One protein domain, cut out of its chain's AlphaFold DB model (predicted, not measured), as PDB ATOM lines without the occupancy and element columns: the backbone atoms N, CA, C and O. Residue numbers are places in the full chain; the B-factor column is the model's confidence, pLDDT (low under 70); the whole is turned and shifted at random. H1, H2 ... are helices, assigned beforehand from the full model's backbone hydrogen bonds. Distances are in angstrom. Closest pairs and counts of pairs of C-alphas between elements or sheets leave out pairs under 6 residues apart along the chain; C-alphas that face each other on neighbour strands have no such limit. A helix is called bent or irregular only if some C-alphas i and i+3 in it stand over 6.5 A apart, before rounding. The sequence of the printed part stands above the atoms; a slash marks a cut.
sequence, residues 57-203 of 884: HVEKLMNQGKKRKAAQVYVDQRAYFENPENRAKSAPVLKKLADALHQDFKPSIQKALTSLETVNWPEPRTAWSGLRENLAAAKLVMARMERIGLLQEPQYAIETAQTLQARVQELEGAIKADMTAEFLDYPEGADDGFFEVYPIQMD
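This is residues 57 to 203 of the 884 residues of the protein "Putative Peptidase S1 and S6 chymotrypsin/Hap" of Magnetofaba australis IT-1 (UniProt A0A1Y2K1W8). The model is a long rod with two parts: one is a three-helix bundle of H4b, H5 and H7, the other a smaller head in which H1, H2 and H3 pack on H4a. The bent helix H4 runs from the head into the bundle, H6 touches H2 between the two parts, and residues 187 to 193 stick out near the far end of H7. The printed part has 147 residues with eight named helices, H1 to H8 in chain order, and no named strand: all helix. It is loose, with a radius of gyration of the C-alphas of 20.2 A, and spans 67 by 26 by 26 A.

H4, residues 84 to 117, is the longest helix and the hub, touching five others. By its hydrogen bonds it was assigned as one helix, but it is bent, with C-alphas 104 and 107 7.1 A apart; its arms, H4a up to residue 104 and H4b from residue 107, stand at a steep tilt of 64 degrees. H4b and H5, residues 125 to 146, form a helical hairpin, closest at the C-alphas of Ala 112 and Ala 138, 5.2 A. H7, residues 159 to 185, touches H4b, closest at the C-alphas of Leu 113 and Leu 164, 5.8 A, and H5, closest at those of Leu 135 and Val 168, 6.9 A. H4b, H5 and H7 make an up and down bundle, each running against the one before. H1, residues 57 to 63, and H2, residues 67 to 76, form a hairpin at a shallow tilt of 8 degrees; H1 touches H4a at Glu 59 and Val 93, closest C-alphas 6.8 A apart. H3, residues 78 to 82, touches H4a only at the corner. H6, residues 149 to 152, touches H2, and H8, residues 194 to 197, is near H5. Every O i to N i+4 pair is within hydrogen-bond range in H1, H2, H3 and H4b, against 12 of 17 in H4a, 16 of 18 in H5 and 20 of 23 in H7; H6 and H8 are too short for one.

H1 begins at C-alpha 57 (36.024, 22.086, -6.283). H4a is 29.2 A long, H5 31.9 A and H7 39.1 A, ending at C-alpha 185 (31.123, -13.222, 40.993). These three are irregular: C-alphas 89 and 92 are 6.9 A apart, 126 and 129 7.2 A, 177 and 180 7.3 A.

The C-alphas of Glu 85 and Gly 189 are farthest apart, 68.5 A. The printed part has no cut and no long link. Its mean pLDDT is 90.8; residues 188 to 189 are under 70.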
ATOM      1  N   HIS A  57      35.005  22.993  -6.803       92.62
ATOM      2  CA  HIS A  57      36.024  22.086  -6.283       92.62
ATOM      3  C   HIS A  57      35.422  20.871  -5.568       92.62
ATOM      4  O   HIS A  57      35.890  19.749  -5.787       92.62
ATOM      5  N   VAL A  58      34.348  21.051  -4.792       93.31
ATOM      6  CA  VAL A  58      33.569  19.933  -4.240       93.31
ATOM      7  C   VAL A  58      33.033  19.046  -5.370       93.31
ATOM      8  O   VAL A  58      33.236  17.832  -5.320       93.31
ATOM      9  N   GLU A  59      32.445  19.619  -6.427       92.69
ATOM     10  CA  GLU A  59      31.985  18.855  -7.598       92.69
ATOM     11  C   GLU A  59      33.128  18.131  -8.324       92.69
ATOM     12  O   GLU A  59      33.030  16.937  -8.614       92.69
ATOM     13  N   LYS A  60      34.251  18.811  -8.575       93.56
ATOM     14  CA  LYS A  60      35.440  18.230  -9.217       93.56
ATOM     15  C   LYS A  60      35.998  17.049  -8.422       93.56
ATOM     16  O   LYS A  60      36.353  16.030  -9.013       93.56
ATOM     17  N   LEU A  61      36.068  17.153  -7.094       94.25
ATOM     18  CA  LEU A  61      36.515  16.058  -6.227       94.25
ATOM     19  C   LEU A  61      35.490  14.919  -6.168       94.25
ATOM     20  O   LEU A  61      35.892  13.756  -6.184       94.25
ATOM     21  N   MET A  62      34.192  15.231  -6.164       94.31
ATOM     22  CA  MET A  62      33.105  14.249  -6.260       94.31
ATOM     23  C   MET A  62      33.166  13.445  -7.562       94.31
ATOM     24  O   MET A  62      33.147  12.216  -7.517       94.31
ATOM     25  N   ASN A  63      33.348  14.112  -8.704       91.75
ATOM     26  CA  ASN A  63      33.492  13.473 -10.017       91.75
ATOM     27  C   ASN A  63      34.778  12.626 -10.126       91.75
ATOM     28  O   ASN A  63      34.831  11.678 -10.902       91.75
ATOM     29  N   GLN A  64      35.800  12.917  -9.312       93.31
ATOM     30  CA  GLN A  64      37.008  12.092  -9.161       93.31
ATOM     31  C   GLN A  64      36.869  10.968  -8.111       93.31
ATOM     32  O   GLN A  64      37.866  10.328  -7.775       93.31
ATOM     33  N   GLY A  65      35.683  10.760  -7.525       90.69
ATOM     34  CA  GLY A  65      35.449   9.785  -6.451       90.69
ATOM     35  C   GLY A  65      36.088  10.147  -5.100       90.69
ATOM     36  O   GLY A  65      36.021   9.373  -4.146       90.69
ATOM     37  N   LYS A  66      36.691  11.334  -4.963       93.88
ATOM     38  CA  LYS A  66      37.449  11.784  -3.779       93.88
ATOM     39  C   LYS A  66      36.537  12.396  -2.705       93.88
ATOM     40  O   LYS A  66      36.869  13.427  -2.120       93.88
ATOM     41  N   LYS A  67      35.412  11.735  -2.406       93.69
ATOM     42  CA  LYS A  67      34.330  12.207  -1.514       93.69
ATOM     43  C   LYS A  67      34.829  12.777  -0.175       93.69
ATOM     44  O   LYS A  67      34.434  13.866   0.220       93.69
ATOM     45  N   ARG A  68      35.771  12.101   0.500       92.12
ATOM     46  CA  ARG A  68      36.350  12.588   1.773       92.12
ATOM     47  C   ARG A  68      37.134  13.897   1.630       92.12
ATOM     48  O   ARG A  68      37.051  14.739   2.512       92.12
ATOM     49  N   LYS A  69      37.859  14.095   0.521       92.19
ATOM     50  CA  LYS A  69      38.537  15.374   0.248       92.19
ATOM     51  C   LYS A  69      37.522  16.471  -0.081       92.19
ATOM     52  O   LYS A  69      37.697  17.593   0.365       92.19
ATOM     53  N   ALA A  70      36.442  16.134  -0.786       92.81
ATOM     54  CA  ALA A  70      35.344  17.064  -1.042       92.81
ATOM     55  C   ALA A  70      34.669  17.524   0.269       92.81
ATOM     56  O   ALA A  70      34.404  18.707   0.448       92.81
ATOM     57  N   ALA A  71      34.480  16.619   1.236       93.62
ATOM     58  CA  ALA A  71      33.995  16.980   2.570       93.62
ATOM     59  C   ALA A  71      35.007  17.795   3.394       93.62
ATOM     60  O   ALA A  71      34.593  18.641   4.182       93.62
ATOM     61  N   GLN A  72      36.314  17.595   3.194       93.06
ATOM     62  CA  GLN A  72      37.334  18.449   3.805       93.06
ATOM     63  C   GLN A  72      37.278  19.880   3.248       93.06
ATOM     64  O   GLN A  72      37.341  20.819   4.030       93.06
ATOM     65  N   VAL A  73      37.040  20.066   1.941       92.81
ATOM     66  CA  VAL A  73      36.840  21.404   1.344       92.81
ATOM     67  C   VAL A  73      35.675  22.155   2.002       92.81
ATOM     68  O   VAL A  73      35.781  23.363   2.201       92.81
ATOM     69  N   TYR A  74      34.599  21.468   2.406       92.88
ATOM     70  CA  TYR A  74      33.521  22.092   3.188       92.88
ATOM     71  C   TYR A  74      34.004  22.630   4.545       92.88
ATOM     72  O   TYR A  74      33.645  23.744   4.917       92.88
ATOM     73  N   VAL A  75      34.843  21.875   5.261       92.00
ATOM     74  CA  VAL A  75      35.421  22.301   6.549       92.00
ATOM     75  C   VAL A  75      36.414  23.450   6.348       92.00
ATOM     76  O   VAL A  75      36.319  24.471   7.026       92.00
ATOM     77  N   ASP A  76      37.319  23.319   5.377       92.56
ATOM     78  CA  ASP A  76      38.378  24.293   5.091       92.56
ATOM     79  C   ASP A  76      37.827  25.631   4.565       92.56
ATOM     80  O   ASP A  76      38.453  26.673   4.745       92.56
ATOM     81  N   GLN A  77      36.668  25.612   3.895       93.75
ATOM     82  CA  GLN A  77      36.010  26.782   3.298       93.75
ATOM     83  C   GLN A  77      34.632  27.060   3.923       93.75
ATOM     84  O   GLN A  77      33.746  27.615   3.271       93.75
ATOM     85  N   ARG A  78      34.436  26.696   5.198       90.56
ATOM     86  CA  ARG A  78      33.146  26.777   5.910       90.56
ATOM     87  C   ARG A  78      32.440  28.133   5.753       90.56
ATOM     88  O   ARG A  78      31.268  28.175   5.384       90.56
ATOM     89  N   ALA A  79      33.178  29.235   5.901       89.69
ATOM     90  CA  ALA A  79      32.655  30.598   5.752       89.69
ATOM     91  C   ALA A  79      32.095  30.913   4.346       89.69
ATOM     92  O   ALA A  79      31.149  31.692   4.221       89.69
ATOM     93  N   TYR A  80      32.632  30.301   3.282       92.31
ATOM     94  CA  TYR A  80      32.081  30.442   1.931       92.31
ATOM     95  C   TYR A  80      30.722  29.738   1.813       92.31
ATOM     96  O   TYR A  80      29.791  30.309   1.245       92.31
ATOM     97  N   PHE A  81      30.598  28.529   2.368       91.12
ATOM     98  CA  PHE A  81      29.382  27.713   2.288       91.12
ATOM     99  C   PHE A  81      28.255  28.188   3.220       91.12
ATOM    100  O   PHE A  81      27.081  27.952   2.931       91.12
ATOM    101  N   GLU A  82      28.593  28.864   4.319       87.25
ATOM    102  CA  GLU A  82      27.625  29.452   5.254       87.25
ATOM    103  C   GLU A  82      27.087  30.820   4.796       87.25
ATOM    104  O   GLU A  82      25.989  31.203   5.209       87.25
ATOM    105  N   ASN A  83      27.794  31.531   3.904       91.50
ATOM    106  CA  ASN A  83      27.338  32.803   3.329       91.50
ATOM    107  C   ASN A  83      25.982  32.624   2.598       91.50
ATOM    108  O   ASN A  83      25.909  31.799   1.681       91.50
ATOM    109  N   PRO A  84      24.930  33.404   2.930       87.88
ATOM    110  CA  PRO A  84      23.593  33.273   2.342       87.88
ATOM    111  C   PRO A  84      23.542  33.213   0.806       87.88
ATOM    112  O   PRO A  84      22.785  32.411   0.259       87.88
ATOM    113  N   GLU A  85      24.363  34.001   0.103       85.50
ATOM    114  CA  GLU A  85      24.358  34.076  -1.369       85.50
ATOM    115  C   GLU A  85      24.907  32.809  -2.043       85.50
ATOM    116  O   GLU A  85      24.493  32.441  -3.149       85.50
ATOM    117  N   ASN A  86      25.834  32.126  -1.368       88.50
ATOM    118  CA  ASN A  86      26.454  30.888  -1.838       88.50
ATOM    119  C   ASN A  86      25.727  29.654  -1.304       88.50
ATOM    120  O   ASN A  86      25.662  28.642  -2.002       88.50
ATOM    121  N   ARG A  87      25.148  29.728  -0.099       86.94
ATOM    122  CA  ARG A  87      24.462  28.618   0.579       86.94
ATOM    123  C   ARG A  87      23.363  28.012  -0.292       86.94
ATOM    124  O   ARG A  87      23.321  26.797  -0.446       86.94
ATOM    125  N   ALA A  88      22.538  28.844  -0.931       85.94
ATOM    126  CA  ALA A  88      21.482  28.383  -1.839       85.94
ATOM    127  C   ALA A  88      22.025  27.656  -3.088       85.94
ATOM    128  O   ALA A  88      21.430  26.680  -3.539       85.94
ATOM    129  N   LYS A  89      23.172  28.099  -3.623       86.38
ATOM    130  CA  LYS A  89      23.827  27.514  -4.810       86.38
ATOM    131  C   LYS A  89      24.600  26.234  -4.478       86.38
ATOM    132  O   LYS A  89      24.627  25.303  -5.273       86.38
ATOM    133  N   SER A  90      25.199  26.183  -3.290       91.00
ATOM    134  CA  SER A  90      26.037  25.071  -2.825       91.00
ATOM    135  C   SER A  90      25.225  23.929  -2.211       91.00
ATOM    136  O   SER A  90      25.680  22.789  -2.216       91.00
ATOM    137  N   ALA A  91      24.027  24.204  -1.680       90.12
ATOM    138  CA  ALA A  91      23.203  23.208  -0.990       90.12
ATOM    139  C   ALA A  91      22.902  21.937  -1.817       90.12
ATOM    140  O   ALA A  91      23.034  20.852  -1.251       90.12
ATOM    141  N   PRO A  92      22.574  21.990  -3.127       93.25
ATOM    142  CA  PRO A  92      22.386  20.777  -3.931       93.25
ATOM    143  C   PRO A  92      23.660  19.925  -4.032       93.25
ATOM    144  O   PRO A  92      23.597  18.698  -3.972       93.25
ATOM    145  N   VAL A  93      24.823  20.575  -4.135       93.12
ATOM    146  CA  VAL A  93      26.137  19.928  -4.251       93.12
ATOM    147  C   VAL A  93      26.561  19.295  -2.926       93.12
ATOM    148  O   VAL A  93      26.957  18.130  -2.896       93.12
ATOM    149  N   LEU A  94      26.421  20.031  -1.819       94.00
ATOM    150  CA  LEU A  94      26.700  19.527  -0.473       94.00
ATOM    151  C   LEU A  94      25.741  18.398  -0.084       94.00
ATOM    152  O   LEU A  94      26.191  17.407   0.484       94.00
ATOM    153  N   LYS A  95      24.458  18.483  -0.463       94.44
ATOM    154  CA  LYS A  95      23.499  17.386  -0.285       94.44
ATOM    155  C   LYS A  95      23.902  16.149  -1.089       94.44
ATOM    156  O   LYS A  95      23.994  15.074  -0.517       94.44
ATOM    157  N   LYS A  96      24.248  16.293  -2.374       94.31
ATOM    158  CA  LYS A  96      24.730  15.181  -3.216       94.31
ATOM    159  C   LYS A  96      26.013  14.537  -2.667       94.31
ATOM    160  O   LYS A  96      26.188  13.325  -2.780       94.31
ATOM    161  N   LEU A  97      26.907  15.328  -2.069       94.62
ATOM    162  CA  LEU A  97      28.080  14.836  -1.341       94.62
ATOM    163  C   LEU A  97      27.678  14.090  -0.057       94.62
ATOM    164  O   LEU A  97      28.190  12.996   0.175       94.62
ATOM    165  N   ALA A  98      26.758  14.636   0.742       94.50
ATOM    166  CA  ALA A  98      26.228  13.975   1.930       94.50
ATOM    167  C   ALA A  98      25.573  12.631   1.566       94.50
ATOM    168  O   ALA A  98      26.022  11.607   2.066       94.50
ATOM    169  N   ASP A  99      24.641  12.597   0.610       94.00
ATOM    170  CA  ASP A  99      23.977  11.377   0.122       94.00
ATOM    171  C   ASP A  99      24.999  10.316  -0.350       94.00
ATOM    172  O   ASP A  99      24.887   9.127  -0.038       94.00
ATOM    173  N   ALA A 100      26.051  10.736  -1.063       93.19
ATOM    174  CA  ALA A 100      27.111   9.839  -1.526       93.19
ATOM    175  C   ALA A 100      28.016   9.315  -0.397       93.19
ATOM    176  O   ALA A 100      28.593   8.237  -0.544       93.19
ATOM    177  N   LEU A 101      28.158  10.055   0.706       94.25
ATOM    178  CA  LEU A 101      28.834   9.605   1.926       94.25
ATOM    179  C   LEU A 101      27.915   8.709   2.767       94.25
ATOM    180  O   LEU A 101      28.371   7.694   3.285       94.25
ATOM    181  N   HIS A 102      26.618   9.024   2.854       94.44
ATOM    182  CA  HIS A 102      25.609   8.187   3.511       94.44
ATOM    183  C   HIS A 102      25.628   6.775   2.919       94.44
ATOM    184  O   HIS A 102      25.672   5.800   3.665       94.44
ATOM    185  N   GLN A 103      25.698   6.656   1.588       92.25
ATOM    186  CA  GLN A 103      25.842   5.371   0.896       92.25
ATOM    187  C   GLN A 103      27.131   4.612   1.258       92.25
ATOM    188  O   GLN A 103      27.079   3.390   1.389       92.25
ATOM    189  N   ASP A 104      28.260   5.299   1.470       92.81
ATOM    190  CA  ASP A 104      29.526   4.653   1.860       92.81
ATOM    191  C   ASP A 104      29.484   4.107   3.298       92.81
ATOM    192  O   ASP A 104      30.060   3.056   3.585       92.81
ATOM    193  N   PHE A 105      28.813   4.811   4.218       94.25
ATOM    194  CA  PHE A 105      28.723   4.402   5.624       94.25
ATOM    195  C   PHE A 105      27.566   3.438   5.913       94.25
ATOM    196  O   PHE A 105      27.704   2.605   6.811       94.25
ATOM    197  N   LYS A 106      26.466   3.489   5.148       91.06
ATOM    198  CA  LYS A 106      25.251   2.683   5.373       91.06
ATOM    199  C   LYS A 106      25.523   1.185   5.609       91.06
ATOM    200  O   LYS A 106      24.985   0.671   6.589       91.06
ATOM    201  N   PRO A 107      26.373   0.475   4.833       94.19
ATOM    202  CA  PRO A 107      26.660  -0.940   5.096       94.19
ATOM    203  C   PRO A 107      27.377  -1.177   6.432       94.19
ATOM    204  O   PRO A 107      27.132  -2.181   7.096       94.19
ATOM    205  N   SER A 108      28.252  -0.252   6.845       94.69
ATOM    206  CA  SER A 108      28.999  -0.357   8.106       94.69
ATOM    207  C   SER A 108      28.123  -0.043   9.318       94.69
ATOM    208  O   SER A 108      28.198  -0.756  10.315       94.69
ATOM    209  N   ILE A 109      27.267   0.984   9.221       94.56
ATOM    210  CA  ILE A 109      26.294   1.337  10.267       94.56
ATOM    211  C   ILE A 109      25.286   0.199  10.444       94.56
ATOM    212  O   ILE A 109      25.074  -0.245  11.567       94.56
ATOM    213  N   GLN A 110      24.717  -0.322   9.349       93.25
ATOM    214  CA  GLN A 110      23.745  -1.416   9.419       93.25
ATOM    215  C   GLN A 110      24.360  -2.681  10.028       93.25
ATOM    216  O   GLN A 110      23.744  -3.299  10.889       93.25
ATOM    217  N   LYS A 111      25.592  -3.043   9.636       94.62
ATOM    218  CA  LYS A 111      26.301  -4.184  10.232       94.62
ATOM    219  C   LYS A 111      26.501  -3.998  11.742       94.62
ATOM    220  O   LYS A 111      26.274  -4.944  12.486       94.62
ATOM    221  N   ALA A 112      26.909  -2.802  12.174       94.88
ATOM    222  CA  ALA A 112      27.120  -2.490  13.587       94.88
ATOM    223  C   ALA A 112      25.810  -2.514  14.397       94.88
ATOM    224  O   ALA A 112      25.781  -3.104  15.476       94.88
ATOM    225  N   LEU A 113      24.722  -1.949  13.858       94.00
ATOM    226  CA  LEU A 113      23.382  -2.027  14.451       94.00
ATOM    227  C   LEU A 113      22.946  -3.482  14.629       94.00
ATOM    228  O   LEU A 113      22.723  -3.911  15.754       94.00
ATOM    229  N   THR A 114      22.944  -4.281  13.561       93.94
ATOM    230  CA  THR A 114      22.495  -5.680  13.624       93.94
ATOM    231  C   THR A 114      23.352  -6.551  14.559       93.94
ATOM    232  O   THR A 114      22.841  -7.518  15.114       93.94
ATOM    233  N   SER A 115      24.624  -6.202  14.807       93.50
ATOM    234  CA  SER A 115      25.461  -6.868  15.824       93.50
ATOM    235  C   SER A 115      25.197  -6.457  17.284       93.50
ATOM    236  O   SER A 115      25.727  -7.103  18.184       93.50
ATOM    237  N   LEU A 116      24.424  -5.391  17.532       94.69
ATOM    238  CA  LEU A 116      24.124  -4.846  18.869       94.69
ATOM    239  C   LEU A 116      22.616  -4.808  19.198       94.69
ATOM    240  O   LEU A 116      22.234  -4.715  20.367       94.69
ATOM    241  N   GLU A 117      21.745  -4.888  18.192       89.19
ATOM    242  CA  GLU A 117      20.286  -5.021  18.333       89.19
ATOM    243  C   GLU A 117      19.888  -6.360  18.969       89.19
ATOM    244  O   GLU A 117      18.918  -6.419  19.717       89.19
ATOM    245  N   THR A 118      20.643  -7.429  18.703       86.50
ATOM    246  CA  THR A 118      20.380  -8.786  19.213       86.50
ATOM    247  C   THR A 118      20.919  -9.050  20.620       86.50
ATOM    248  O   THR A 118      20.593 -10.081  21.199       86.50
ATOM    249  N   VAL A 119      21.739  -8.143  21.159       92.44
ATOM    250  CA  VAL A 119      22.389  -8.276  22.472       92.44
ATOM    251  C   VAL A 119      21.397  -7.913  23.575       92.44
ATOM    252  O   VAL A 119      20.828  -6.821  23.553       92.44
ATOM    253  N   ASN A 120      21.226  -8.771  24.576       90.25
ATOM    254  CA  ASN A 120      20.398  -8.488  25.745       90.25
ATOM    255  C   ASN A 120      21.201  -8.710  27.029       90.25
ATOM    256  O   ASN A 120      21.327  -9.830  27.516       90.25
ATOM    257  N   TRP A 121      21.736  -7.621  27.580       91.00
ATOM    258  CA  TRP A 121      22.531  -7.652  28.805       91.00
ATOM    259  C   TRP A 121      21.666  -8.018  30.036       91.00
ATOM    260  O   TRP A 121      20.561  -7.480  30.159       91.00
ATOM    261  N   PRO A 122      22.134  -8.883  30.962       91.75
ATOM    262  CA  PRO A 122      23.440  -9.551  30.987       91.75
ATOM    263  C   PRO A 122      23.568 -10.742  30.023       91.75
ATOM    264  O   PRO A 122      22.729 -11.640  29.985       91.75
ATOM    265  N   GLU A 123      24.681 -10.764  29.286       91.12
ATOM    266  CA  GLU A 123      25.082 -11.858  28.388       91.12
ATOM    267  C   GLU A 123      25.979 -12.877  29.126       91.12
ATOM    268  O   GLU A 123      26.721 -12.488  30.036       91.12
ATOM    269  N   PRO A 124      26.000 -14.167  28.733       91.06
ATOM    270  CA  PRO A 124      26.906 -15.152  29.320       91.06
ATOM    271  C   PRO A 124      28.377 -14.803  29.041       91.06
ATOM    272  O   PRO A 124      28.718 -14.298  27.973       91.06
ATOM    273  N   ARG A 125      29.273 -15.155  29.977       89.38
ATOM    274  CA  ARG A 125      30.716 -14.817  29.939       89.38
ATOM    275  C   ARG A 125      31.412 -15.188  28.624       89.38
ATOM    276  O   ARG A 125      32.237 -14.432  28.126       89.38
ATOM    277  N   THR A 126      31.011 -16.295  27.999       90.06
ATOM    278  CA  THR A 126      31.518 -16.751  26.691       90.06
ATOM    279  C   THR A 126      31.214 -15.805  25.521       90.06
ATOM    280  O   THR A 126      31.825 -15.941  24.466       90.06
ATOM    281  N   ALA A 127      30.265 -14.877  25.670       92.19
ATOM    282  CA  ALA A 127      29.901 -13.882  24.661       92.19
ATOM    283  C   ALA A 127      30.559 -12.505  24.893       92.19
ATOM    284  O   ALA A 127      30.490 -11.644  24.014       92.19
ATOM    285  N   TRP A 128      31.209 -12.279  26.042       93.25
ATOM    286  CA  TRP A 128      31.727 -10.958  26.427       93.25
ATOM    287  C   TRP A 128      32.818 -10.431  25.484       93.25
ATOM    288  O   TRP A 128      32.789  -9.256  25.116       93.25
ATOM    289  N   SER A 129      33.722 -11.296  25.015       90.62
ATOM    290  CA  SER A 129      34.763 -10.941  24.039       90.62
ATOM    291  C   SER A 129      34.172 -10.523  22.686       90.62
ATOM    292  O   SER A 129      34.532  -9.477  22.148       90.62
ATOM    293  N   GLY A 130      33.191 -11.272  22.170       91.88
ATOM    294  CA  GLY A 130      32.465 -10.911  20.948       91.88
ATOM    295  C   GLY A 130      31.679  -9.602  21.089       91.88
ATOM    296  O   GLY A 130      31.666  -8.779  20.174       91.88
ATOM    297  N   LEU A 131      31.077  -9.356  22.258       94.81
ATOM    298  CA  LEU A 131      30.415  -8.087  22.562       94.81
ATOM    299  C   LEU A 131      31.414  -6.917  22.603       94.81
ATOM    300  O   LEU A 131      31.137  -5.867  22.021       94.81
ATOM    301  N   ARG A 132      32.598  -7.108  23.205       93.25
ATOM    302  CA  ARG A 132      33.701  -6.130  23.203       93.25
ATOM    303  C   ARG A 132      34.118  -5.760  21.778       93.25
ATOM    304  O   ARG A 132      34.236  -4.575  21.463       93.25
ATOM    305  N   GLU A 133      34.301  -6.751  20.906       92.56
ATOM    306  CA  GLU A 133      34.647  -6.532  19.495       92.56
ATOM    307  C   GLU A 133      33.545  -5.778  18.736       92.56
ATOM    308  O   GLU A 133      33.841  -4.819  18.018       92.56
ATOM    309  N   ASN A 134      32.274  -6.143  18.934       94.38
ATOM    310  CA  ASN A 134      31.135  -5.473  18.299       94.38
ATOM    311  C   ASN A 134      31.001  -4.008  18.753       94.38
ATOM    312  O   ASN A 134      30.833  -3.115  17.916       94.38
ATOM    313  N   LEU A 135      31.149  -3.729  20.055       95.00
ATOM    314  CA  LEU A 135      31.153  -2.367  20.602       95.00
ATOM    315  C   LEU A 135      32.342  -1.548  20.071       95.00
ATOM    316  O   LEU A 135      32.165  -0.398  19.658       95.00
ATOM    317  N   ALA A 136      33.543  -2.130  20.013       94.00
ATOM    318  CA  ALA A 136      34.722  -1.477  19.444       94.00
ATOM    319  C   ALA A 136      34.550  -1.175  17.942       94.00
ATOM    320  O   ALA A 136      34.895  -0.081  17.484       94.00
ATOM    321  N   ALA A 137      33.964  -2.099  17.177       94.25
ATOM    322  CA  ALA A 137      33.657  -1.908  15.763       94.25
ATOM    323  C   ALA A 137      32.620  -0.792  15.544       94.25
ATOM    324  O   ALA A 137      32.831   0.073  14.691       94.25
ATOM    325  N   ALA A 138      31.545  -0.757  16.339       95.19
ATOM    326  CA  ALA A 138      30.535   0.301  16.296       95.19
ATOM    327  C   ALA A 138      31.141   1.683  16.596       95.19
ATOM    328  O   ALA A 138      30.979   2.620  15.808       95.19
ATOM    329  N   LYS A 139      31.932   1.798  17.672       95.12
ATOM    330  CA  LYS A 139      32.672   3.023  18.016       95.12
ATOM    331  C   LYS A 139      33.628   3.465  16.912       95.12
ATOM    332  O   LYS A 139      33.704   4.652  16.609       95.12
ATOM    333  N   LEU A 140      34.321   2.530  16.261       95.12
ATOM    334  CA  LEU A 140      35.211   2.840  15.142       95.12
ATOM    335  C   LEU A 140      34.450   3.375  13.915       95.12
ATOM    336  O   LEU A 140      34.991   4.213  13.191       95.12
ATOM    337  N   VAL A 141      33.213   2.928  13.668       94.38
ATOM    338  CA  VAL A 141      32.348   3.505  12.623       94.38
ATOM    339  C   VAL A 141      31.956   4.940  12.986       94.38
ATOM    340  O   VAL A 141      32.163   5.830  12.160       94.38
ATOM    341  N   MET A 142      31.501   5.187  14.220       93.50
ATOM    342  CA  MET A 142      31.149   6.534  14.699       93.50
ATOM    343  C   MET A 142      32.345   7.496  14.623       93.50
ATOM    344  O   MET A 142      32.276   8.509  13.928       93.50
ATOM    345  N   ALA A 143      33.503   7.121  15.172       94.12
ATOM    346  CA  ALA A 143      34.723   7.934  15.135       94.12
ATOM    347  C   ALA A 143      35.266   8.187  13.709       94.12
ATOM    348  O   ALA A 143      36.011   9.142  13.470       94.12
ATOM    349  N   ARG A 144      34.928   7.335  12.727       92.88
ATOM    350  CA  ARG A 144      35.229   7.576  11.302       92.88
ATOM    351  C   ARG A 144      34.262   8.569  10.658       92.88
ATOM    352  O   ARG A 144      34.673   9.245   9.716       92.88
ATOM    353  N   MET A 145      33.021   8.646  11.135       91.69
ATOM    354  CA  MET A 145      32.027   9.628  10.697       91.69
ATOM    355  C   MET A 145      32.264  11.007  11.316       91.69
ATOM    356  O   MET A 145      32.196  11.997  10.597       91.69
ATOM    357  N   GLU A 146      32.607  11.076  12.604       89.81
ATOM    358  CA  GLU A 146      32.903  12.328  13.325       89.81
ATOM    359  C   GLU A 146      34.032  13.136  12.669       89.81
ATOM    360  O   GLU A 146      33.990  14.362  12.614       89.81
ATOM    361  N   ARG A 147      35.009  12.449  12.062       91.44
ATOM    362  CA  ARG A 147      36.095  13.068  11.278       91.44
ATOM    363  C   ARG A 147      35.634  13.728   9.973       91.44
ATOM    364  O   ARG A 147      36.447  14.362   9.305       91.44
ATOM    365  N   ILE A 148      34.378  13.561   9.568       93.56
ATOM    366  CA  ILE A 148      33.810  14.166   8.363       93.56
ATOM    367  C   ILE A 148      32.908  15.318   8.799       93.56
ATOM    368  O   ILE A 148      31.711  15.138   9.000       93.56
ATOM    369  N   GLY A 149      33.486  16.517   8.911       88.69
ATOM    370  CA  GLY A 149      32.793  17.689   9.462       88.69
ATOM    371  C   GLY A 149      31.468  18.043   8.773       88.69
ATOM    372  O   GLY A 149      30.554  18.509   9.439       88.69
ATOM    373  N   LEU A 150      31.301  17.738   7.478       92.88
ATOM    374  CA  LEU A 150      30.012  17.908   6.790       92.88
ATOM    375  C   LEU A 150      28.880  17.062   7.409       92.88
ATOM    376  O   LEU A 150      27.746  17.521   7.452       92.88
ATOM    377  N   LEU A 151      29.175  15.852   7.900       92.94
ATOM    378  CA  LEU A 151      28.189  14.950   8.516       92.94
ATOM    379  C   LEU A 151      27.894  15.291   9.988       92.94
ATOM    380  O   LEU A 151      27.033  14.653  10.589       92.94
ATOM    381  N   GLN A 152      28.609  16.258  10.575       90.25
ATOM    382  CA  GLN A 152      28.319  16.795  11.911       90.25
ATOM    383  C   GLN A 152      27.227  17.873  11.880       90.25
ATOM    384  O   GLN A 152      26.620  18.173  12.905       90.25
ATOM    385  N   GLU A 153      26.945  18.443  10.708       89.75
ATOM    386  CA  GLU A 153      25.862  19.405  10.531       89.75
ATOM    387  C   GLU A 153      24.499  18.685  10.588       89.75
ATOM    388  O   GLU A 153      24.276  17.770   9.789       89.75
ATOM    389  N   PRO A 154      23.542  19.104  11.444       88.88
ATOM    390  CA  PRO A 154      22.276  18.381  11.641       88.88
ATOM    391  C   PRO A 154      21.480  18.117  10.353       88.88
ATOM    392  O   PRO A 154      20.845  17.079  10.210       88.88
ATOM    393  N   GLN A 155      21.564  19.035   9.386       88.38
ATOM    394  CA  GLN A 155      20.899  18.959   8.077       88.38
ATOM    395  C   GLN A 155      21.506  17.925   7.099       88.38
ATOM    396  O   GLN A 155      20.917  17.663   6.052       88.38
ATOM    397  N   TYR A 156      22.680  17.363   7.417       91.69
ATOM    398  CA  TYR A 156      23.402  16.362   6.616       91.69
ATOM    399  C   TYR A 156      23.786  15.108   7.428       91.69
ATOM    400  O   TYR A 156      24.491  14.232   6.914       91.69
ATOM    401  N   ALA A 157      23.337  15.014   8.681       89.56
ATOM    402  CA  ALA A 157      23.583  13.880   9.563       89.56
ATOM    403  C   ALA A 157      22.940  12.582   9.033       89.56
ATOM    404  O   ALA A 157      21.980  12.606   8.263       89.56
ATOM    405  N   ILE A 158      23.471  11.434   9.464       90.31
ATOM    406  CA  ILE A 158      22.894  10.118   9.162       90.31
ATOM    407  C   ILE A 158      22.013   9.698  10.341       90.31
ATOM    408  O   ILE A 158      22.529   9.385  11.410       90.31
ATOM    409  N   GLU A 159      20.698   9.655  10.138       86.94
ATOM    410  CA  GLU A 159      19.708   9.303  11.170       86.94
ATOM    411  C   GLU A 159      20.007   7.944  11.833       86.94
ATOM    412  O   GLU A 159      20.093   7.846  13.054       86.94
ATOM    413  N   THR A 160      20.317   6.910  11.042       89.25
ATOM    414  CA  THR A 160      20.661   5.576  11.574       89.25
ATOM    415  C   THR A 160      21.962   5.541  12.383       89.25
ATOM    416  O   THR A 160      22.166   4.620  13.173       89.25
ATOM    417  N   ALA A 161      22.844   6.537  12.243       89.31
ATOM    418  CA  ALA A 161      24.023   6.650  13.099       89.31
ATOM    419  C   ALA A 161      23.679   7.212  14.487       89.31
ATOM    420  O   ALA A 161      24.321   6.822  15.457       89.31
ATOM    421  N   GLN A 162      22.641   8.050  14.604       88.31
ATOM    422  CA  GLN A 162      22.113   8.476  15.904       88.31
ATOM    423  C   GLN A 162      21.475   7.287  16.637       88.31
ATOM    424  O   GLN A 162      21.718   7.105  17.829       88.31
ATOM    425  N   THR A 163      20.755   6.414  15.919       91.75
ATOM    426  CA  THR A 163      20.251   5.139  16.464       91.75
ATOM    427  C   THR A 163      21.391   4.254  16.978       91.75
ATOM    428  O   THR A 163      21.318   3.746  18.096       91.75
ATOM    429  N   LEU A 164      22.476   4.110  16.204       93.88
ATOM    430  CA  LEU A 164      23.658   3.346  16.620       93.88
ATOM    431  C   LEU A 164      24.325   3.956  17.864       93.88
ATOM    432  O   LEU A 164      24.676   3.223  18.786       93.88
ATOM    433  N   GLN A 165      24.471   5.281  17.910       93.75
ATOM    434  CA  GLN A 165      25.057   5.989  19.047       93.75
ATOM    435  C   GLN A 165      24.236   5.794  20.325       93.75
ATOM    436  O   GLN A 165      24.807   5.453  21.361       93.75
ATOM    437  N   ALA A 166      22.911   5.945  20.243       93.62
ATOM    438  CA  ALA A 166      22.010   5.712  21.367       93.62
ATOM    439  C   ALA A 166      22.111   4.265  21.879       93.62
ATOM    440  O   ALA A 166      22.261   4.053  23.079       93.62
ATOM    441  N   ARG A 167      22.127   3.274  20.975       94.31
ATOM    442  CA  ARG A 167      22.242   1.855  21.342       94.31
ATOM    443  C   ARG A 167      23.590   1.502  21.981       94.31
ATOM    444  O   ARG A 167      23.632   0.716  22.923       94.31
ATOM    445  N   VAL A 168      24.692   2.088  21.505       95.06
ATOM    446  CA  VAL A 168      26.012   1.925  22.141       95.06
ATOM    447  C   VAL A 168      26.016   2.548  23.539       95.06
ATOM    448  O   VAL A 168      26.485   1.908  24.474       95.06
ATOM    449  N   GLN A 169      25.464   3.753  23.710       94.31
ATOM    450  CA  GLN A 169      25.387   4.421  25.018       94.31
ATOM    451  C   GLN A 169      24.510   3.660  26.024       94.31
ATOM    452  O   GLN A 169      24.885   3.548  27.188       94.31
ATOM    453  N   GLU A 170      23.378   3.113  25.575       94.50
ATOM    454  CA  GLU A 170      22.484   2.267  26.373       94.50
ATOM    455  C   GLU A 170      23.209   1.010  26.880       94.50
ATOM    456  O   GLU A 170      23.282   0.786  28.090       94.50
ATOM    457  N   LEU A 171      23.797   0.225  25.966       95.00
ATOM    458  CA  LEU A 171      24.532  -0.993  26.314       95.00
ATOM    459  C   LEU A 171      25.730  -0.687  27.217       95.00
ATOM    460  O   LEU A 171      25.922  -1.368  28.219       95.00
ATOM    461  N   GLU A 172      26.514   0.353  26.918       94.12
ATOM    462  CA  GLU A 172      27.641   0.721  27.776       94.12
ATOM    463  C   GLU A 172      27.213   1.197  29.166       94.12
ATOM    464  O   GLU A 172      27.919   0.931  30.137       94.12
ATOM    465  N   GLY A 173      26.075   1.883  29.278       92.25
ATOM    466  CA  GLY A 173      25.504   2.281  30.562       92.25
ATOM    467  C   GLY A 173      25.100   1.073  31.408       92.25
ATOM    468  O   GLY A 173      25.475   1.000  32.578       92.25
ATOM    469  N   ALA A 174      24.400   0.105  30.807       93.12
ATOM    470  CA  ALA A 174      23.989  -1.130  31.475       93.12
ATOM    471  C   ALA A 174      25.194  -1.972  31.926       93.12
ATOM    472  O   ALA A 174      25.305  -2.323  33.098       93.12
ATOM    473  N   ILE A 175      26.155  -2.210  31.025       93.81
ATOM    474  CA  ILE A 175      27.366  -2.986  31.328       93.81
ATOM    475  C   ILE A 175      28.195  -2.297  32.431       93.81
ATOM    476  O   ILE A 175      28.682  -2.962  33.337       93.81
ATOM    477  N   LYS A 176      28.323  -0.961  32.436       90.31
ATOM    478  CA  LYS A 176      29.019  -0.253  33.533       90.31
ATOM    479  C   LYS A 176      28.305  -0.367  34.879       90.31
ATOM    480  O   LYS A 176      28.984  -0.391  35.901       90.31
ATOM    481  N   ALA A 177      26.974  -0.426  34.898       88.94
ATOM    482  CA  ALA A 177      26.207  -0.514  36.140       88.94
ATOM    483  C   ALA A 177      26.396  -1.865  36.857       88.94
ATOM    484  O   ALA A 177      26.543  -1.893  38.079       88.94
ATOM    485  N   ASP A 178      26.457  -2.971  36.108       90.56
ATOM    486  CA  ASP A 178      26.596  -4.319  36.683       90.56
ATOM    487  C   ASP A 178      28.053  -4.736  36.952       90.56
ATOM    488  O   ASP A 178      28.306  -5.720  37.650       90.56
ATOM    489  N   MET A 179      29.026  -3.970  36.453       89.94
ATOM    490  CA  MET A 179      30.467  -4.236  36.539       89.94
ATOM    491  C   MET A 179      30.955  -4.614  37.947       89.94
ATOM    492  O   MET A 179      31.640  -5.624  38.107       89.94
ATOM    493  N   THR A 180      30.559  -3.872  38.988       88.56
ATOM    494  CA  THR A 180      30.945  -4.173  40.379       88.56
ATOM    495  C   THR A 180      30.347  -5.493  40.892       88.56
ATOM    496  O   THR A 180      30.892  -6.110  41.808       88.56
ATOM    497  N   ALA A 181      29.193  -5.921  40.370       87.81
ATOM    498  CA  ALA A 181      28.564  -7.190  40.739       87.81
ATOM    499  C   ALA A 181      29.221  -8.370  40.004       87.81
ATOM    500  O   ALA A 181      29.644  -9.319  40.662       87.81
ATOM    501  N   GLU A 182      29.388  -8.270  38.682       90.19
ATOM    502  CA  GLU A 182      30.059  -9.293  37.867       90.19
ATOM    503  C   GLU A 182      31.510  -9.527  38.301       90.19
ATOM    504  O   GLU A 182      31.954 -10.670  38.373       90.19
ATOM    505  N   PHE A 183      32.237  -8.470  38.675       89.81
ATOM    506  CA  PHE A 183      33.595  -8.580  39.208       89.81
ATOM    507  C   PHE A 183      33.676  -9.446  40.481       89.81
ATOM    508  O   PHE A 183      34.601 -10.238  40.641       89.81
ATOM    509  N   LEU A 184      32.702  -9.328  41.392       86.44
ATOM    510  CA  LEU A 184      32.686 -10.090  42.650       86.44
ATOM    511  C   LEU A 184      32.259 -11.561  42.470       86.44
ATOM    512  O   LEU A 184      32.589 -12.393  43.326       86.44
ATOM    513  N   ASP A 185      31.543 -11.868  41.384       86.62
ATOM    514  CA  ASP A 185      31.123 -13.222  40.993       86.62
ATOM    515  C   ASP A 185      32.083 -13.899  39.988       86.62
ATOM    516  O   ASP A 185      31.954 -15.093  39.700       86.62
ATOM    517  N   TYR A 186      33.073 -13.170  39.461       86.00
ATOM    518  CA  TYR A 186      34.014 -13.718  38.486       86.00
ATOM    519  C   TYR A 186      34.834 -14.888  39.079       86.00
ATOM    520  O   TYR A 186      35.247 -14.821  40.245       86.00
ATOM    521  N   PRO A 187      35.072 -15.984  38.327       78.19
ATOM    522  CA  PRO A 187      35.736 -17.168  38.868       78.19
ATOM    523  C   PRO A 187      37.220 -16.925  39.162       78.19
ATOM    524  O   PRO A 187      37.929 -16.292  38.382       78.19
ATOM    525  N   GLU A 188      37.723 -17.494  40.259       67.19
ATOM    526  CA  GLU A 188      39.166 -17.542  40.509       67.19
ATOM    527  C   GLU A 188      39.862 -18.512  39.556       67.19
ATOM    528  O   GLU A 188      39.371 -19.619  39.335       67.19
ATOM    529  N   GLY A 189      41.043 -18.130  39.063       64.44
ATOM    530  CA  GLY A 189      41.866 -19.008  38.229       64.44
ATOM    531  C   GLY A 189      41.232 -19.354  36.880       64.44
ATOM    532  O   GLY A 189      41.580 -20.384  36.310       64.44
ATOM    533  N   ALA A 190      40.307 -18.524  36.387       73.62
ATOM    534  CA  ALA A 190      39.985 -18.502  34.965       73.62
ATOM    535  C   ALA A 190      41.270 -18.225  34.163       73.62
ATOM    536  O   ALA A 190      42.108 -17.441  34.611       73.62
ATOM    537  N   ASP A 191      41.411 -18.865  32.999       73.38
ATOM    538  CA  ASP A 191      42.599 -18.715  32.148       73.38
ATOM    539  C   ASP A 191      42.790 -17.265  31.655       73.38
ATOM    540  O   ASP A 191      43.923 -16.844  31.425       73.38
ATOM    541  N   ASP A 192      41.692 -16.500  31.569       79.88
ATOM    542  CA  ASP A 192      41.655 -15.085  31.192       79.88
ATOM    543  C   ASP A 192      41.220 -14.194  32.379       79.88
ATOM    544  O   ASP A 192      40.262 -14.502  33.108       79.88
ATOM    545  N   GLY A 193      41.873 -13.041  32.557       82.88
ATOM    546  CA  GLY A 193      41.561 -12.078  33.617       82.88
ATOM    547  C   GLY A 193      40.259 -11.302  33.378       82.88
ATOM    548  O   GLY A 193      39.896 -11.004  32.240       82.88
ATOM    549  N   PHE A 194      39.560 -10.897  34.450       88.50
ATOM    550  CA  PHE A 194      38.290 -10.152  34.347       88.50
ATOM    551  C   PHE A 194      38.400  -8.929  33.419       88.50
ATOM    552  O   PHE A 194      37.614  -8.796  32.485       88.50
ATOM    553  N   PHE A 195      39.409  -8.073  33.618       88.00
ATOM    554  CA  PHE A 195      39.624  -6.865  32.806       88.00
ATOM    555  C   PHE A 195      40.059  -7.157  31.353       88.00
ATOM    556  O   PHE A 195      39.999  -6.274  30.493       88.00
ATOM    557  N   GLU A 196      40.462  -8.393  31.049       85.56
ATOM    558  CA  GLU A 196      40.786  -8.843  29.693       85.56
ATOM    559  C   GLU A 196      39.520  -9.259  28.930       85.56
ATOM    560  O   GLU A 196      39.360  -8.897  27.761       85.56
ATOM    561  N   VAL A 197      38.585  -9.951  29.588       88.69
ATOM    562  CA  VAL A 197      37.354 -10.450  28.944       88.69
ATOM    563  C   VAL A 197      36.152  -9.518  29.054       88.69
ATOM    564  O   VAL A 197      35.230  -9.651  28.249       88.69
ATOM    565  N   TYR A 198      36.120  -8.592  30.019       92.31
ATOM    566  CA  TYR A 198      34.938  -7.761  30.255       92.31
ATOM    567  C   TYR A 198      34.579  -6.909  29.018       92.31
ATOM    568  O   TYR A 198      35.483  -6.372  28.366       92.31
ATOM    569  N   PRO A 199      33.283  -6.729  28.668       93.88
ATOM    570  CA  PRO A 199      32.905  -6.085  27.404       93.88
ATOM    571  C   PRO A 199      33.361  -4.625  27.254       93.88
ATOM    572  O   PRO A 199      33.422  -4.102  26.140       93.88
ATOM    573  N   ILE A 200      33.677  -3.962  28.370       90.75
ATOM    574  CA  ILE A 200      34.190  -2.593  28.417       90.75
ATOM    575  C   ILE A 200      35.621  -2.618  28.937       90.75
ATOM    576  O   ILE A 200      35.881  -3.043  30.059       90.75
ATOM    577  N   GLN A 201      36.536  -2.103  28.117       84.50
ATOM    578  CA  GLN A 201      37.928  -1.912  28.497       84.50
ATOM    579  C   GLN A 201      38.059  -0.796  29.535       84.50
ATOM    580  O   GLN A 201      37.544   0.306  29.340       84.50
ATOM    581  N   MET A 202      38.800  -1.089  30.595       83.50
ATOM    582  CA  MET A 202      39.057  -0.220  31.736       83.50
ATOM    583  C   MET A 202      40.366  -0.674  32.386       83.50
ATOM    584  O   MET A 202      40.691  -1.861  32.337       83.50
ATOM    585  N   ASP A 203      41.120   0.259  32.957       86.94
ATOM    586  CA  ASP A 203      42.320  -0.062  33.726       86.94
ATOM    587  C   ASP A 203      41.946  -0.599  35.122       86.94
ATOM    588  O   ASP A 203      40.994  -0.130  35.748       86.94
TER     589      ASP A 203